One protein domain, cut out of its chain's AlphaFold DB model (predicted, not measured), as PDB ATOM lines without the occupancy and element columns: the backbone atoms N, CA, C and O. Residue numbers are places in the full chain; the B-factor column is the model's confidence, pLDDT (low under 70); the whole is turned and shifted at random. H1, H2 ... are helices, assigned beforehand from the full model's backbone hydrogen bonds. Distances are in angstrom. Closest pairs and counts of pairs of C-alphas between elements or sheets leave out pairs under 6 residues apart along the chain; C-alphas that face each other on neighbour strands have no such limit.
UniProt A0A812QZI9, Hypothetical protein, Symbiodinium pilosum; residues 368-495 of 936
ATOM      1  N   THR A 368     166.440 169.968 102.780       79.19
ATOM      2  CA  THR A 368     166.490 171.386 102.363       79.19
ATOM      3  C   THR A 368     165.380 171.809 101.396       79.19
ATOM      4  O   THR A 368     165.286 172.986 101.074       79.19
ATOM      5  N   LYS A 369     164.570 170.877 100.871       71.19
ATOM      6  CA  LYS A 369     163.572 171.153  99.817       71.19
ATOM      7  C   LYS A 369     162.117 171.165 100.286       71.19
ATOM      8  O   LYS A 369     161.221 171.282  99.454       71.19
ATOM      9  N   ALA A 370     161.874 171.038 101.586       67.44
ATOM     10  CA  ALA A 370     160.534 171.071 102.157       67.44
ATOM     11  C   ALA A 370     160.532 171.829 103.488       67.44
ATOM     12  O   ALA A 370     161.435 171.660 104.308       67.44
ATOM     13  N   GLU A 371     159.483 172.608 103.723       67.19
ATOM     14  CA  GLU A 371     159.233 173.361 104.954       67.19
ATOM     15  C   GLU A 371     157.779 173.105 105.388       67.19
ATOM     16  O   GLU A 371     156.906 172.930 104.539       67.19
ATOM     17  N   GLY A 372     157.528 173.022 106.698       66.81
ATOM     18  CA  GLY A 372     156.237 172.600 107.266       66.81
ATOM     19  C   GLY A 372     156.259 171.202 107.904       66.81
ATOM     20  O   GLY A 372     157.229 170.457 107.777       66.81
ATOM     21  N   THR A 373     155.191 170.855 108.631       53.59
ATOM     22  CA  THR A 373     155.101 169.641 109.473       53.59
ATOM     23  C   THR A 373     154.587 168.394 108.750       53.59
ATOM     24  O   THR A 373     154.983 167.294 109.113       53.59
ATOM     25  N   SER A 374     153.825 168.528 107.659       62.69
ATOM     26  CA  SER A 374     153.454 167.409 106.761       62.69
ATOM     27  C   SER A 374     154.652 166.790 106.012       62.69
ATOM     28  O   SER A 374     154.518 165.820 105.269       62.69
ATOM     29  N   LYS A 375     155.847 167.352 106.211       79.44
ATOM     30  CA  LYS A 375     157.115 166.965 105.598       79.44
ATOM     31  C   LYS A 375     157.575 165.552 105.957       79.44
ATOM     32  O   LYS A 375     158.107 164.883 105.078       79.44
ATOM     33  N   ALA A 376     157.423 165.104 107.206       88.50
ATOM     34  CA  ALA A 376     158.045 163.857 107.666       88.50
ATOM     35  C   ALA A 376     157.473 162.622 106.945       88.50
ATOM     36  O   ALA A 376     158.225 161.832 106.381       88.50
ATOM     37  N   GLU A 377     156.144 162.527 106.861       92.25
ATOM     38  CA  GLU A 377     155.408 161.508 106.101       92.25
ATOM     39  C   GLU A 377     155.784 161.508 104.607       92.25
ATOM     40  O   GLU A 377     156.157 160.473 104.049       92.25
ATOM     41  N   VAL A 378     155.749 162.680 103.959       92.19
ATOM     42  CA  VAL A 378     156.066 162.824 102.527       92.19
ATOM     43  C   VAL A 378     157.527 162.462 102.240       92.19
ATOM     44  O   VAL A 378     157.812 161.801 101.238       92.19
ATOM     45  N   LEU A 379     158.460 162.842 103.120       93.75
ATOM     46  CA  LEU A 379     159.863 162.443 103.013       93.75
ATOM     47  C   LEU A 379     160.058 160.945 103.264       93.75
ATOM     48  O   LEU A 379     160.852 160.338 102.552       93.75
ATOM     49  N   LEU A 380     159.345 160.337 104.217       94.94
ATOM     50  CA  LEU A 380     159.456 158.907 104.518       94.94
ATOM     51  C   LEU A 380     158.917 158.055 103.364       94.94
ATOM     52  O   LEU A 380     159.599 157.138 102.905       94.94
ATOM     53  N   SER A 381     157.742 158.411 102.838       94.44
ATOM     54  CA  SER A 381     157.153 157.791 101.647       94.44
ATOM     55  C   SER A 381     158.111 157.881 100.458       94.44
ATOM     56  O   SER A 381     158.457 156.866  99.849       94.44
ATOM     57  N   ARG A 382     158.663 159.076 100.200       94.00
ATOM     58  CA  ARG A 382     159.633 159.289  99.123       94.00
ATOM     59  C   ARG A 382     160.956 158.548  99.341       94.00
ATOM     60  O   ARG A 382     161.505 158.012  98.384       94.00
ATOM     61  N   ALA A 383     161.480 158.489 100.564       94.75
ATOM     62  CA  ALA A 383     162.703 157.747 100.874       94.75
ATOM     63  C   ALA A 383     162.527 156.239 100.631       94.75
ATOM     64  O   ALA A 383     163.441 155.575 100.143       94.75
ATOM     65  N   VAL A 384     161.329 155.717 100.905       95.44
ATOM     66  CA  VAL A 384     160.935 154.337 100.605       95.44
ATOM     67  C   VAL A 384     160.749 154.102  99.094       95.44
ATOM     68  O   VAL A 384     161.193 153.074  98.587       95.44
ATOM     69  N   GLU A 385     160.167 155.045  98.345       93.62
ATOM     70  CA  GLU A 385     160.016 154.950  96.879       93.62
ATOM     71  C   GLU A 385     161.351 155.022  96.120       93.62
ATOM     72  O   GLU A 385     161.616 154.192  95.247       93.62
ATOM     73  N   GLU A 386     162.213 155.974  96.481       93.56
ATOM     74  CA  GLU A 386     163.538 156.207  95.878       93.56
ATOM     75  C   GLU A 386     164.603 155.208  96.404       93.56
ATOM     76  O   GLU A 386     165.765 155.267  96.008       93.56
ATOM     77  N   ARG A 387     164.201 154.265  97.274       94.31
ATOM     78  CA  ARG A 387     165.013 153.179  97.862       94.31
ATOM     79  C   ARG A 387     166.247 153.632  98.657       94.31
ATOM     80  O   ARG A 387     167.343 153.117  98.451       94.31
ATOM     81  N   MET A 388     166.053 154.554  99.596       93.38
ATOM     82  CA  MET A 388     167.086 155.039 100.525       93.38
ATOM     83  C   MET A 388     166.798 154.541 101.957       93.38
ATOM     84  O   MET A 388     166.208 155.277 102.758       93.38
ATOM     85  N   PRO A 389     167.138 153.279 102.295       92.56
ATOM     86  CA  PRO A 389     166.729 152.651 103.551       92.56
ATOM     87  C   PRO A 389     167.300 153.346 104.793       92.56
ATOM     88  O   PRO A 389     166.595 153.434 105.798       92.56
ATOM     89  N   PHE A 390     168.521 153.893 104.735       92.19
ATOM     90  CA  PHE A 390     169.100 154.646 105.854       92.19
ATOM     91  C   PHE A 390     168.323 155.938 106.121       92.19
ATOM     92  O   PHE A 390     168.010 156.255 107.267       92.19
ATOM     93  N   VAL A 391     167.960 156.665 105.062       93.75
ATOM     94  CA  VAL A 391     167.217 157.931 105.158       93.75
ATOM     95  C   VAL A 391     165.812 157.689 105.710       93.75
ATOM     96  O   VAL A 391     165.370 158.407 106.603       93.75
ATOM     97  N   ALA A 392     165.149 156.629 105.240       94.81
ATOM     98  CA  ALA A 392     163.862 156.192 105.767       94.81
ATOM     99  C   ALA A 392     163.946 155.786 107.254       94.81
ATOM    100  O   ALA A 392     163.057 156.119 108.031       94.81
ATOM    101  N   GLU A 393     165.029 155.127 107.681       94.50
ATOM    102  CA  GLU A 393     165.250 154.788 109.092       94.50
ATOM    103  C   GLU A 393     165.517 156.017 109.982       94.50
ATOM    104  O   GLU A 393     165.049 156.035 111.119       94.50
ATOM    105  N   GLN A 394     166.237 157.042 109.509       93.75
ATOM    106  CA  GLN A 394     166.434 158.265 110.305       93.75
ATOM    107  C   GLN A 394     165.131 159.060 110.443       93.75
ATOM    108  O   GLN A 394     164.768 159.421 111.557       93.75
ATOM    109  N   LEU A 395     164.375 159.235 109.352       94.25
ATOM    110  CA  LEU A 395     163.052 159.877 109.383       94.25
ATOM    111  C   LEU A 395     162.102 159.188 110.376       94.25
ATOM    112  O   LEU A 395     161.419 159.859 111.141       94.25
ATOM    113  N   LEU A 396     162.120 157.852 110.421       95.06
ATOM    114  CA  LEU A 396     161.322 157.048 111.352       95.06
ATOM    115  C   LEU A 396     161.740 157.208 112.831       95.06
ATOM    116  O   LEU A 396     160.924 156.995 113.726       95.06
ATOM    117  N   LYS A 397     163.008 157.553 113.099       93.88
ATOM    118  CA  LYS A 397     163.526 157.840 114.451       93.88
ATOM    119  C   LYS A 397     163.264 159.279 114.886       93.88
ATOM    120  O   LYS A 397     163.090 159.516 116.077       93.88
ATOM    121  N   GLU A 398     163.283 160.219 113.942       93.75
ATOM    122  CA  GLU A 398     162.960 161.630 114.177       93.75
ATOM    123  C   GLU A 398     161.457 161.822 114.418       93.75
ATOM    124  O   GLU A 398     161.079 162.532 115.348       93.75
ATOM    125  N   ASP A 399     160.608 161.155 113.628       94.81
ATOM    126  CA  ASP A 399     159.155 161.202 113.771       94.81
ATOM    127  C   ASP A 399     158.491 159.843 113.479       94.81
ATOM    128  O   ASP A 399     158.273 159.447 112.333       94.81
ATOM    129  N   ALA A 400     158.084 159.143 114.540       94.75
ATOM    130  CA  ALA A 400     157.311 157.907 114.424       94.75
ATOM    131  C   ALA A 400     155.871 158.133 113.909       94.75
ATOM    132  O   ALA A 400     155.245 157.191 113.419       94.75
ATOM    133  N   ALA A 401     155.327 159.357 113.977       94.31
ATOM    134  CA  ALA A 401     154.021 159.673 113.399       94.31
ATOM    135  C   ALA A 401     154.062 159.742 111.863       94.31
ATOM    136  O   ALA A 401     153.024 159.545 111.232       94.31
ATOM    137  N   ALA A 402     155.244 159.882 111.247       94.88
ATOM    138  CA  ALA A 402     155.433 159.815 109.794       94.88
ATOM    139  C   ALA A 402     154.965 158.484 109.167       94.88
ATOM    140  O   ALA A 402     154.703 158.429 107.965       94.88
ATOM    141  N   LEU A 403     154.810 157.417 109.966       95.94
ATOM    142  CA  LEU A 403     154.148 156.175 109.547       95.94
ATOM    143  C   LEU A 403     152.684 156.391 109.137       95.94
ATOM    144  O   LEU A 403     152.181 155.640 108.307       95.94
ATOM    145  N   GLN A 404     151.965 157.349 109.733       94.00
ATOM    146  CA  GLN A 404     150.498 157.353 109.706       94.00
ATOM    147  C   GLN A 404     149.918 157.489 108.292       94.00
ATOM    148  O   GLN A 404     149.038 156.701 107.952       94.00
ATOM    149  N   GLY A 405     150.463 158.369 107.443       88.94
ATOM    150  CA  GLY A 405     150.081 158.468 106.026       88.94
ATOM    151  C   GLY A 405     150.860 157.566 105.057       88.94
ATOM    152  O   GLY A 405     150.644 157.642 103.846       88.94
ATOM    153  N   LEU A 406     151.719 156.655 105.540       93.62
ATOM    154  CA  LEU A 406     152.175 155.536 104.708       93.62
ATOM    155  C   LEU A 406     150.993 154.592 104.435       93.62
ATOM    156  O   LEU A 406     150.648 153.746 105.263       93.62
ATOM    157  N   GLY A 407     150.376 154.755 103.261       91.62
ATOM    158  CA  GLY A 407     149.279 153.912 102.780       91.62
ATOM    159  C   GLY A 407     149.700 152.474 102.440       91.62
ATOM    160  O   GLY A 407     150.883 152.147 102.396       91.62
ATOM    161  N   GLU A 408     148.717 151.620 102.138       89.00
ATOM    162  CA  GLU A 408     148.837 150.146 102.064       89.00
ATOM    163  C   GLU A 408     149.992 149.594 101.199       89.00
ATOM    164  O   GLU A 408     150.515 148.512 101.460       89.00
ATOM    165  N   ASP A 409     150.420 150.314 100.158       94.00
ATOM    166  CA  ASP A 409     151.524 149.888  99.286       94.00
ATOM    167  C   ASP A 409     152.920 150.089  99.914       94.00
ATOM    168  O   ASP A 409     153.911 149.526  99.440       94.00
ATOM    169  N   ALA A 410     153.022 150.859 101.003       93.75
ATOM    170  CA  ALA A 410     154.284 151.197 101.653       93.75
ATOM    171  C   ALA A 410     155.048 149.965 102.152       93.75
ATOM    172  O   ALA A 410     156.269 149.928 102.021       93.75
ATOM    173  N   ALA A 411     154.363 148.919 102.630       94.69
ATOM    174  CA  ALA A 411     155.019 147.674 103.032       94.69
ATOM    175  C   ALA A 411     155.675 146.955 101.833       94.69
ATOM    176  O   ALA A 411     156.794 146.445 101.941       94.69
ATOM    177  N   ARG A 412     155.035 146.971 100.653       94.44
ATOM    178  CA  ARG A 412     155.614 146.415  99.415       94.44
ATOM    179  C   ARG A 412     156.823 147.230  98.949       94.44
ATOM    180  O   ARG A 412     157.858 146.649  98.620       94.44
ATOM    181  N   LYS A 413     156.722 148.564  98.979       95.81
ATOM    182  CA  LYS A 413     157.824 149.476  98.633       95.81
ATOM    183  C   LYS A 413     159.005 149.349  99.604       95.81
ATOM    184  O   LYS A 413     160.129 149.165  99.151       95.81
ATOM    185  N   ALA A 414     158.763 149.345 100.917       95.50
ATOM    186  CA  ALA A 414     159.796 149.226 101.950       95.50
ATOM    187  C   ALA A 414     160.568 147.901 101.845       95.50
ATOM    188  O   ALA A 414     161.795 147.895 101.931       95.50
ATOM    189  N   HIS A 415     159.878 146.792 101.558       94.50
ATOM    190  CA  HIS A 415     160.517 145.505 101.271       94.50
ATOM    191  C   HIS A 415     161.368 145.553  99.988       94.50
ATOM    192  O   HIS A 415     162.500 145.077  99.977       94.50
ATOM    193  N   ALA A 416     160.874 146.179  98.912       92.12
ATOM    194  CA  ALA A 416     161.631 146.366  97.666       92.12
ATOM    195  C   ALA A 416     162.807 147.365  97.781       92.12
ATOM    196  O   ALA A 416     163.695 147.367  96.921       92.12
ATOM    197  N   ALA A 417     162.811 148.201  98.821       92.94
ATOM    198  CA  ALA A 417     163.866 149.148  99.176       92.94
ATOM    199  C   ALA A 417     164.893 148.593 100.182       92.94
ATOM    200  O   ALA A 417     165.925 149.222 100.392       92.94
ATOM    201  N   GLY A 418     164.615 147.457 100.836       93.88
ATOM    202  CA  GLY A 418     165.412 146.984 101.976       93.88
ATOM    203  C   GLY A 418     165.291 147.875 103.222       93.88
ATOM    204  O   GLY A 418     166.175 147.870 104.074       93.88
ATOM    205  N   ALA A 419     164.211 148.653 103.345       95.81
ATOM    206  CA  ALA A 419     163.946 149.543 104.476       95.81
ATOM    207  C   ALA A 419     163.368 148.756 105.671       95.81
ATOM    208  O   ALA A 419     162.247 148.997 106.123       95.81
ATOM    209  N   TRP A 420     164.123 147.767 106.161       95.88
ATOM    210  CA  TRP A 420     163.662 146.756 107.123       95.88
ATOM    211  C   TRP A 420     163.115 147.338 108.430       95.88
ATOM    212  O   TRP A 420     162.210 146.758 109.022       95.88
ATOM    213  N   THR A 421     163.631 148.485 108.866       95.31
ATOM    214  CA  THR A 421     163.203 149.163 110.099       95.31
ATOM    215  C   THR A 421     161.841 149.849 109.930       95.31
ATOM    216  O   THR A 421     161.023 149.804 110.845       95.31
ATOM    217  N   VAL A 422     161.534 150.368 108.732       96.44
ATOM    218  CA  VAL A 422     160.173 150.810 108.371       96.44
ATOM    219  C   VAL A 422     159.245 149.603 108.258       96.44
ATOM    220  O   VAL A 422     158.136 149.630 108.778       96.44
ATOM    221  N   LEU A 423     159.709 148.513 107.637       96.81
ATOM    222  CA  LEU A 423     158.916 147.290 107.491       96.81
ATOM    223  C   LEU A 423     158.546 146.662 108.847       96.81
ATOM    224  O   LEU A 423     157.435 146.165 108.997       96.81
ATOM    225  N   ALA A 424     159.448 146.724 109.831       96.88
ATOM    226  CA  ALA A 424     159.191 146.298 111.205       96.88
ATOM    227  C   ALA A 424     158.064 147.122 111.844       96.88
ATOM    228  O   ALA A 424     157.098 146.551 112.337       96.88
ATOM    229  N   ALA A 425     158.132 148.453 111.749       96.94
ATOM    230  CA  ALA A 425     157.128 149.334 112.337       96.94
ATOM    231  C   ALA A 425     155.757 149.274 111.628       96.94
ATOM    232  O   ALA A 425     154.727 149.389 112.288       96.94
ATOM    233  N   LEU A 426     155.723 149.040 110.309       96.81
ATOM    234  CA  LEU A 426     154.485 148.749 109.570       96.81
ATOM    235  C   LEU A 426     153.878 147.400 110.010       96.81
ATOM    236  O   LEU A 426     152.670 147.291 110.213       96.81
ATOM    237  N   LEU A 427     154.713 146.372 110.217       96.62
ATOM    238  CA  LEU A 427     154.269 145.083 110.756       96.62
ATOM    239  C   LEU A 427     153.700 145.238 112.174       96.62
ATOM    240  O   LEU A 427     152.571 144.816 112.400       96.62
ATOM    241  N   ASP A 428     154.416 145.916 113.075       96.06
ATOM    242  CA  ASP A 428     153.979 146.170 114.457       96.06
ATOM    243  C   ASP A 428     152.713 147.058 114.533       96.06
ATOM    244  O   ASP A 428     151.945 146.965 115.492       96.06
ATOM    245  N   ARG A 429     152.442 147.886 113.506       95.50
ATOM    246  CA  ARG A 429     151.170 148.621 113.327       95.50
ATOM    247  C   ARG A 429     150.006 147.715 112.890       95.50
ATOM    248  O   ARG A 429     148.849 148.098 113.044       95.50
ATOM    249  N   GLY A 430     150.296 146.520 112.377       95.94
ATOM    250  CA  GLY A 430     149.317 145.562 111.857       95.94
ATOM    251  C   GLY A 430     149.046 145.671 110.351       95.94
ATOM    252  O   GLY A 430     148.040 145.135 109.888       95.94
ATOM    253  N   ASP A 431     149.910 146.345 109.582       95.88
ATOM    254  CA  ASP A 431     149.716 146.526 108.140       95.88
ATOM    255  C   ASP A 431     149.843 145.209 107.342       95.88
ATOM    256  O   ASP A 431     150.629 144.321 107.697       95.88
ATOM    257  N   PRO A 432     149.133 145.073 106.202       94.38
ATOM    258  CA  PRO A 432     149.247 143.906 105.331       94.38
ATOM    259  C   PRO A 432     150.640 143.818 104.685       94.38
ATOM    260  O   PRO A 432     151.009 144.608 103.813       94.38
ATOM    261  N   MET A 433     151.421 142.816 105.090       95.75
ATOM    262  CA  MET A 433     152.782 142.614 104.587       95.75
ATOM    263  C   MET A 433     152.841 142.052 103.150       95.75
ATOM    264  O   MET A 433     151.993 141.245 102.768       95.75
ATOM    265  N   PRO A 434     153.892 142.383 102.363       90.31
ATOM    266  CA  PRO A 434     154.142 141.812 101.027       90.31
ATOM    267  C   PRO A 434     154.259 140.284 101.000       90.31
ATOM    268  O   PRO A 434     154.020 139.664  99.965       90.31
ATOM    269  N   VAL A 435     154.696 139.691 102.109       92.81
ATOM    270  CA  VAL A 435     155.018 138.269 102.266       92.81
ATOM    271  C   VAL A 435     154.691 137.830 103.701       92.81
ATOM    272  O   VAL A 435     154.764 138.653 104.615       92.81
ATOM    273  N   PRO A 436     154.358 136.544 103.932       93.56
ATOM    274  CA  PRO A 436     154.086 136.013 105.268       93.56
ATOM    275  C   PRO A 436     155.208 136.314 106.285       93.56
ATOM    276  O   PRO A 436     156.383 136.152 105.937       93.56
ATOM    277  N   PRO A 437     154.891 136.626 107.560       93.12
ATOM    278  CA  PRO A 437     155.892 136.914 108.597       93.12
ATOM    279  C   PRO A 437     156.973 135.833 108.775       93.12
ATOM    280  O   PRO A 437     158.107 136.143 109.122       93.12
ATOM    281  N   ARG A 438     156.671 134.563 108.464       90.44
ATOM    282  CA  ARG A 438     157.646 133.455 108.495       90.44
ATOM    283  C   ARG A 438     158.746 133.567 107.428       90.44
ATOM    284  O   ARG A 438     159.856 133.107 107.667       90.44
ATOM    285  N   LEU A 439     158.454 134.180 106.276       89.88
ATOM    286  CA  LEU A 439     159.444 134.477 105.231       89.88
ATOM    287  C   LEU A 439     160.192 135.785 105.524       89.88
ATOM    288  O   LEU A 439     161.402 135.848 105.325       89.88
ATOM    289  N   LEU A 440     159.505 136.791 106.080       93.31
ATOM    290  CA  LEU A 440     160.159 138.009 106.574       93.31
ATOM    291  C   LEU A 440     161.167 137.717 107.689       93.31
ATOM    292  O   LEU A 440     162.236 138.320 107.697       93.31
ATOM    293  N   LEU A 441     160.873 136.762 108.576       92.19
ATOM    294  CA  LEU A 441     161.809 136.304 109.601       92.19
ATOM    295  C   LEU A 441     163.098 135.743 108.981       92.19
ATOM    296  O   LEU A 441     164.182 136.141 109.391       92.19
ATOM    297  N   ASP A 442     163.007 134.882 107.962       86.75
ATOM    298  CA  ASP A 442     164.185 134.344 107.261       86.75
ATOM    299  C   ASP A 442     165.011 135.460 106.589       86.75
ATOM    300  O   ASP A 442     166.231 135.528 106.761       86.75
ATOM    301  N   TYR A 443     164.362 136.412 105.908       90.19
ATOM    302  CA  TYR A 443     165.056 137.577 105.342       90.19
ATOM    303  C   TYR A 443     165.714 138.457 106.418       90.19
ATOM    304  O   TYR A 443     166.877 138.835 106.265       90.19
ATOM    305  N   ALA A 444     165.026 138.733 107.530       87.38
ATOM    306  CA  ALA A 444     165.554 139.526 108.639       87.38
ATOM    307  C   ALA A 444     166.761 138.856 109.315       87.38
ATOM    308  O   ALA A 444     167.737 139.534 109.636       87.38
ATOM    309  N   LEU A 445     166.731 137.529 109.483       86.31
ATOM    310  CA  LEU A 445     167.829 136.740 110.048       86.31
ATOM    311  C   LEU A 445     169.059 136.720 109.132       86.31
ATOM    312  O   LEU A 445     170.177 136.929 109.602       86.31
ATOM    313  N   ARG A 446     168.865 136.532 107.820       81.25
ATOM    314  CA  ARG A 446     169.953 136.590 106.827       81.25
ATOM    315  C   ARG A 446     170.580 137.981 106.742       81.25
ATOM    316  O   ARG A 446     171.799 138.091 106.639       81.25
ATOM    317  N   ALA A 447     169.758 139.030 106.802       81.50
ATOM    318  CA  ALA A 447     170.204 140.420 106.739       81.50
ATOM    319  C   ALA A 447     170.763 140.957 108.076       81.50
ATOM    320  O   ALA A 447     171.465 141.964 108.070       81.50
ATOM    321  N   GLY A 448     170.488 140.299 109.210       87.44
ATOM    322  CA  GLY A 448     170.929 140.727 110.547       87.44
ATOM    323  C   GLY A 448     170.067 141.822 111.193       87.44
ATOM    324  O   GLY A 448     170.550 142.562 112.043       87.44
ATOM    325  N   HIS A 449     168.797 141.967 110.800       90.25
ATOM    326  CA  HIS A 449     167.917 143.028 111.307       90.25
ATOM    327  C   HIS A 449     167.077 142.566 112.510       90.25
ATOM    328  O   HIS A 449     165.921 142.161 112.373       90.25
ATOM    329  N   ALA A 450     167.650 142.699 113.713       89.25
ATOM    330  CA  ALA A 450     167.018 142.351 114.994       89.25
ATOM    331  C   ALA A 450     165.632 142.978 115.234       89.25
ATOM    332  O   ALA A 450     164.789 142.361 115.881       89.25
ATOM    333  N   GLY A 451     165.386 144.194 114.728       90.31
ATOM    334  CA  GLY A 451     164.074 144.847 114.801       90.31
ATOM    335  C   GLY A 451     162.996 144.005 114.118       90.31
ATOM    336  O   GLY A 451     162.155 143.418 114.791       90.31
ATOM    337  N   LEU A 452     163.107 143.863 112.793       93.00
ATOM    338  CA  LEU A 452     162.164 143.101 111.973       93.00
ATOM    339  C   LEU A 452     162.045 141.633 112.406       93.00
ATOM    340  O   LEU A 452     160.944 141.087 112.387       93.00
ATOM    341  N   ALA A 453     163.140 140.999 112.838       91.88
ATOM    342  CA  ALA A 453     163.099 139.624 113.336       91.88
ATOM    343  C   ALA A 453     162.185 139.480 114.571       91.88
ATOM    344  O   ALA A 453     161.396 138.538 114.634       91.88
ATOM    345  N   ARG A 454     162.226 140.430 115.518       92.88
ATOM    346  CA  ARG A 454     161.333 140.433 116.693       92.88
ATOM    347  C   ARG A 454     159.879 140.720 116.322       92.88
ATOM    348  O   ARG A 454     159.013 139.971 116.764       92.88
ATOM    349  N   SER A 455     159.617 141.714 115.470       94.06
ATOM    350  CA  SER A 455     158.263 142.007 114.963       94.06
ATOM    351  C   SER A 455     157.650 140.771 114.283       94.06
ATOM    352  O   SER A 455     156.517 140.380 114.561       94.06
ATOM    353  N   CYS A 456     158.435 140.045 113.475       94.56
ATOM    354  CA  CYS A 456     157.993 138.788 112.864       94.56
ATOM    355  C   CYS A 456     157.685 137.693 113.898       94.56
ATOM    356  O   CYS A 456     156.674 137.008 113.761       94.56
ATOM    357  N   LEU A 457     158.508 137.524 114.940       93.12
ATOM    358  CA  LEU A 457     158.230 136.559 116.014       93.12
ATOM    359  C   LEU A 457     156.972 136.911 116.818       93.12
ATOM    360  O   LEU A 457     156.215 136.003 117.165       93.12
ATOM    361  N   ALA A 458     156.735 138.197 117.089       93.31
ATOM    362  CA  ALA A 458     155.540 138.666 117.783       93.31
ATOM    363  C   ALA A 458     154.267 138.324 116.988       93.31
ATOM    364  O   ALA A 458     153.346 137.716 117.534       93.31
ATOM    365  N   HIS A 459     154.258 138.607 115.682       93.44
ATOM    366  CA  HIS A 459     153.115 138.326 114.805       93.44
ATOM    367  C   HIS A 459     152.915 136.837 114.477       93.44
ATOM    368  O   HIS A 459     151.804 136.438 114.139       93.44
ATOM    369  N   LEU A 460     153.950 135.997 114.603       92.88
ATOM    370  CA  LEU A 460     153.816 134.537 114.481       92.88
ATOM    371  C   LEU A 460     153.267 133.865 115.752       92.88
ATOM    372  O   LEU A 460     152.853 132.709 115.691       92.88
ATOM    373  N   GLY A 461     153.259 134.549 116.902       90.25
ATOM    374  CA  GLY A 461     152.594 134.088 118.124       90.25
ATOM    375  C   GLY A 461     152.993 132.673 118.567       90.25
ATOM    376  O   GLY A 461     154.115 132.446 119.032       90.25
ATOM    377  N   GLU A 462     152.062 131.721 118.446       81.88
ATOM    378  CA  GLU A 462     152.269 130.316 118.826       81.88
ATOM    379  C   GLU A 462     152.979 129.459 117.758       81.88
ATOM    380  O   GLU A 462     153.595 128.459 118.125       81.88
ATOM    381  N   ASP A 463     153.003 129.859 116.479       74.06
ATOM    382  CA  ASP A 463     153.626 129.094 115.372       74.06
ATOM    383  C   ASP A 463     155.165 129.024 115.465       74.06
ATOM    384  O   ASP A 463     155.847 128.391 114.658       74.06
ATOM    385  N   THR A 464     155.730 129.685 116.475       74.69
ATOM    386  CA  THR A 464     157.153 129.695 116.835       74.69
ATOM    387  C   THR A 464     157.483 128.740 117.989       74.69
ATOM    388  O   THR A 464     158.607 128.761 118.488       74.69
ATOM    389  N   LYS A 465     156.535 127.901 118.439       73.69
ATOM    390  CA  LYS A 465     156.760 126.863 119.469       73.69
ATOM    391  C   LYS A 465     157.783 125.797 119.058       73.69
ATOM    392  O   LYS A 465     158.468 125.268 119.928       73.69
ATOM    393  N   ASP A 466     157.919 125.534 117.759       70.50
ATOM    394  CA  ASP A 466     158.903 124.591 117.201       70.50
ATOM    395  C   ASP A 466     160.317 125.195 117.068       70.50
ATOM    396  O   ASP A 466     161.260 124.504 116.681       70.50
ATOM    397  N   MET A 467     160.478 126.495 117.338       77.31
ATOM    398  CA  MET A 467     161.772 127.173 117.279       77.31
ATOM    399  C   MET A 467     162.477 127.070 118.634       77.31
ATOM    400  O   MET A 467     161.874 127.344 119.670       77.31
ATOM    401  N   ASP A 468     163.761 126.698 118.620       80.75
ATOM    402  CA  ASP A 468     164.538 126.453 119.838       80.75
ATOM    403  C   ASP A 468     164.473 127.641 120.818       80.75
ATOM    404  O   ASP A 468     164.657 128.804 120.441       80.75
ATOM    405  N   LEU A 469     164.218 127.339 122.095       78.56
ATOM    406  CA  LEU A 469     164.034 128.331 123.152       78.56
ATOM    407  C   LEU A 469     165.264 129.236 123.335       78.56
ATOM    408  O   LEU A 469     165.106 130.415 123.657       78.56
ATOM    409  N   ALA A 470     166.476 128.728 123.098       72.19
ATOM    410  CA  ALA A 470     167.709 129.506 123.143       72.19
ATOM    411  C   ALA A 470     167.822 130.467 121.947       72.19
ATOM    412  O   ALA A 470     168.211 131.622 122.134       72.19
ATOM    413  N   LEU A 471     167.425 130.036 120.742       73.50
ATOM    414  CA  LEU A 471     167.368 130.908 119.560       73.50
ATOM    415  C   LEU A 471     166.306 132.000 119.738       73.50
ATOM    416  O   LEU A 471     166.590 133.169 119.480       73.50
ATOM    417  N   ARG A 472     165.120 131.644 120.254       80.25
ATOM    418  CA  ARG A 472     164.050 132.599 120.583       80.25
ATOM    419  C   ARG A 472     164.530 133.631 121.602       80.25
ATOM    420  O   ARG A 472     164.508 134.820 121.310       80.25
ATOM    421  N   THR A 473     165.103 133.170 122.716       77.56
ATOM    422  CA  THR A 473     165.674 134.043 123.756       77.56
ATOM    423  C   THR A 473     166.747 134.974 123.185       77.56
ATOM    424  O   THR A 473     166.776 136.155 123.532       77.56
ATOM    425  N   CYS A 474     167.623 134.493 122.296       75.12
ATOM    426  CA  CYS A 474     168.619 135.345 121.647       75.12
ATOM    427  C   CYS A 474     167.982 136.414 120.747       75.12
ATOM    428  O   CYS A 474     168.432 137.559 120.786       75.12
ATOM    429  N   LEU A 475     166.928 136.088 119.990       78.56
ATOM    430  CA  LEU A 475     166.206 137.059 119.160       78.56
ATOM    431  C   LEU A 475     165.429 138.086 119.987       78.56
ATOM    432  O   LEU A 475     165.508 139.272 119.674       78.56
ATOM    433  N   ASP A 476     164.785 137.679 121.082       76.50
ATOM    434  CA  ASP A 476     164.122 138.597 122.017       76.50
ATOM    435  C   ASP A 476     165.132 139.622 122.579       76.50
ATOM    436  O   ASP A 476     164.891 140.832 122.571       76.50
ATOM    437  N   HIS A 477     166.339 139.160 122.934       77.81
ATOM    438  CA  HIS A 477     167.472 140.003 123.347       77.81
ATOM    439  C   HIS A 477     168.182 140.739 122.188       77.81
ATOM    440  O   HIS A 477     169.191 141.406 122.420       77.81
ATOM    441  N   GLY A 478     167.691 140.636 120.949       75.00
ATOM    442  CA  GLY A 478     168.228 141.330 119.773       75.00
ATOM    443  C   GLY A 478     169.579 140.821 119.256       75.00
ATOM    444  O   GLY A 478     170.255 141.549 118.543       75.00
ATOM    445  N   ARG A 479     169.986 139.597 119.612       80.19
ATOM    446  CA  ARG A 479     171.275 138.977 119.249       80.19
ATOM    447  C   ARG A 479     171.186 138.225 117.915       80.19
ATOM    448  O   ARG A 479     171.391 137.009 117.867       80.19
ATOM    449  N   THR A 480     170.834 138.923 116.837       72.56
ATOM    450  CA  THR A 480     170.635 138.320 115.504       72.56
ATOM    451  C   THR A 480     171.874 137.630 114.949       72.56
ATOM    452  O   THR A 480     171.752 136.663 114.206       72.56
ATOM    453  N   GLU A 481     173.062 138.079 115.333       71.56
ATOM    454  CA  GLU A 481     174.348 137.642 114.787       71.56
ATOM    455  C   GLU A 481     174.656 136.226 115.277       71.56
ATOM    456  O   GLU A 481     174.910 135.334 114.472       71.56
ATOM    457  N   ILE A 482     174.483 136.003 116.585       72.94
ATOM    458  CA  ILE A 482     174.602 134.697 117.247       72.94
ATOM    459  C   ILE A 482     173.558 133.715 116.703       72.94
ATOM    460  O   ILE A 482     173.856 132.540 116.506       72.94
ATOM    461  N   VAL A 483     172.335 134.181 116.432       72.38
ATOM    462  CA  VAL A 483     171.264 133.334 115.881       72.38
ATOM    463  C   VAL A 483     171.560 132.952 114.432       72.38
ATOM    464  O   VAL A 483     171.400 131.793 114.067       72.38
ATOM    465  N   ARG A 484     172.039 133.896 113.617       75.88
ATOM    466  CA  ARG A 484     172.478 133.652 112.238       75.88
ATOM    467  C   ARG A 484     173.649 132.667 112.199       75.88
ATOM    468  O   ARG A 484     173.609 131.726 111.417       75.88
ATOM    469  N   GLU A 485     174.649 132.841 113.062       71.25
ATOM    470  CA  GLU A 485     175.797 131.931 113.186       71.25
ATOM    471  C   GLU A 485     175.370 130.529 113.648       71.25
ATOM    472  O   GLU A 485     175.774 129.535 113.045       71.25
ATOM    473  N   ALA A 486     174.482 130.429 114.643       67.88
ATOM    474  CA  ALA A 486     173.924 129.153 115.086       67.88
ATOM    475  C   ALA A 486     173.115 128.454 113.977       67.88
ATOM    476  O   ALA A 486     173.279 127.254 113.768       67.88
ATOM    477  N   LEU A 487     172.292 129.192 113.224       67.31
ATOM    478  CA  LEU A 487     171.551 128.656 112.077       67.31
ATOM    479  C   LEU A 487     172.483 128.214 110.940       67.31
ATOM    480  O   LEU A 487     172.235 127.178 110.328       67.31
ATOM    481  N   GLU A 488     173.575 128.938 110.686       65.88
ATOM    482  CA  GLU A 488     174.583 128.551 109.694       65.88
ATOM    483  C   GLU A 488     175.321 127.262 110.109       65.88
ATOM    484  O   GLU A 488     175.536 126.379 109.278       65.88
ATOM    485  N   VAL A 489     175.643 127.103 111.398       65.19
ATOM    486  CA  VAL A 489     176.220 125.865 111.955       65.19
ATOM    487  C   VAL A 489     175.221 124.703 111.894       65.19
ATOM    488  O   VAL A 489     175.578 123.618 111.439       65.19
ATOM    489  N   MET A 490     173.956 124.915 112.278       55.84
ATOM    490  CA  MET A 490     172.901 123.893 112.185       55.84
ATOM    491  C   MET A 490     172.621 123.471 110.734       55.84
ATOM    492  O   MET A 490     172.340 122.299 110.478       55.84
ATOM    493  N   TRP A 491     172.712 124.405 109.782       54.72
ATOM    494  CA  TRP A 491     172.618 124.110 108.353       54.72
ATOM    495  C   TRP A 491     173.797 123.250 107.886       54.72
ATOM    496  O   TRP A 491     173.577 122.209 107.271       54.72
ATOM    497  N   LYS A 492     175.034 123.643 108.231       49.47
ATOM    498  CA  LYS A 492     176.268 122.899 107.911       49.47
ATOM    499  C   LYS A 492     176.269 121.476 108.483       49.47
ATOM    500  O   LYS A 492     176.708 120.556 107.804       49.47
ATOM    501  N   ALA A 493     175.749 121.278 109.696       47.47
ATOM    502  CA  ALA A 493     175.590 119.944 110.275       47.47
ATOM    503  C   ALA A 493     174.624 119.084 109.437       47.47
ATOM    504  O   ALA A 493     175.008 118.036 108.920       47.47
ATOM    505  N   ARG A 494     173.401 119.577 109.194       45.66
ATOM    506  CA  ARG A 494     172.378 118.844 108.423       45.66
ATOM    507  C   ARG A 494     172.760 118.586 106.964       45.66
ATOM    508  O   ARG A 494     172.274 117.618 106.390       45.66
ATOM    509  N   SER A 495     173.603 119.419 106.349       40.72
ATOM    510  CA  SER A 495     174.102 119.159 104.991       40.72
ATOM    511  C   SER A 495     175.120 118.020 104.919       40.72
ATOM    512  O   SER A 495     175.312 117.468 103.839       40.72
TER     513      SER A 495
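What this domain is: This is residues 368 to 495 of the 936 residues of the protein "Hypothetical protein" of Symbiodinium pilosum (UniProt A0A812QZI9). Four helical hairpins, H1 with H2, H4 with H5, H6 with H7 and H8 with H9, are stacked one after another along an elongated, all-helix domain, with the short H3 packed on H1. H5 and H7 lie in the middle, and the last turns of H9, residues 489 to 495, stick out at one end. The printed part has 128 residues, with nine named helices in the order H1 to H9 and no named strand. It is compact, with a radius of gyration of the C-alphas of 16.0 A, and spans 55 by 26 by 23 A.

Where its parts are: H1, residues 375 to 385, begins at C-alpha 375 (157.115, 166.965, 105.598) and is 15.1 A long. H2 holds residues 389 to 398, 14.4 A, and H3 residues 400 to 403. H4 holds residues 410 to 417, and H5 residues 420 to 429, 14.1 A, beginning at C-alpha 420 (163.662, 146.756, 107.123). H6, residues 437 to 447, is 14.9 A long, and H7, residues 450 to 460, is 15.3 A. H8 holds residues 469 to 476. H9, residues 480 to 495, the longest at 22.1 A, ends at C-alpha 495 (174.102, 119.159, 104.991).

How they stand to each other: H1 and H2 form a hairpin at a shallow tilt of 21 degrees, closest at the C-alphas of Ala 383 and Ala 392, 5.3 A. H3 touches H1, with C-alphas 377 and 402 closest at 4.1 A. H1 touches H4 at a steep tilt of 53 degrees, closest at C-alphas 384 and 414, 5.4 A. H4 and H5 form a hairpin at 17 degrees, closest at C-alphas 411 and 423, 5.9 A. H5 touches H7 at a shallow tilt of 32 degrees, the same way, closest at C-alphas 424 and 452, 4.4 A. H6 and H7 form a hairpin at 17 degrees, closest at C-alphas 437 and 456, 5.1 A. H7 touches H8 at a steep tilt of 60 degrees, closest at C-alphas 454 and 476, 6.3 A. H8 and H9 form a hairpin at 36 degrees, only just steep; H9 touches H8 with residues 480 to 483 alone, closest at C-alphas 471 and 483, 5.9 A. H1 and H9 are apart. Every O i to N i+4 pair is within hydrogen-bond range in H1, H2, H4, H5, H7, H8 and H9, and 6 of 7 are in H6; H3 is too short for such a pair.

The domain as a whole: The C-alphas farthest apart are those of Gly 372 and Ser 495, 56.4 A. The printed part has no cut and no long link. Its mean pLDDT is 85.4, with residues 370 to 374 and 486 to 495 under 70.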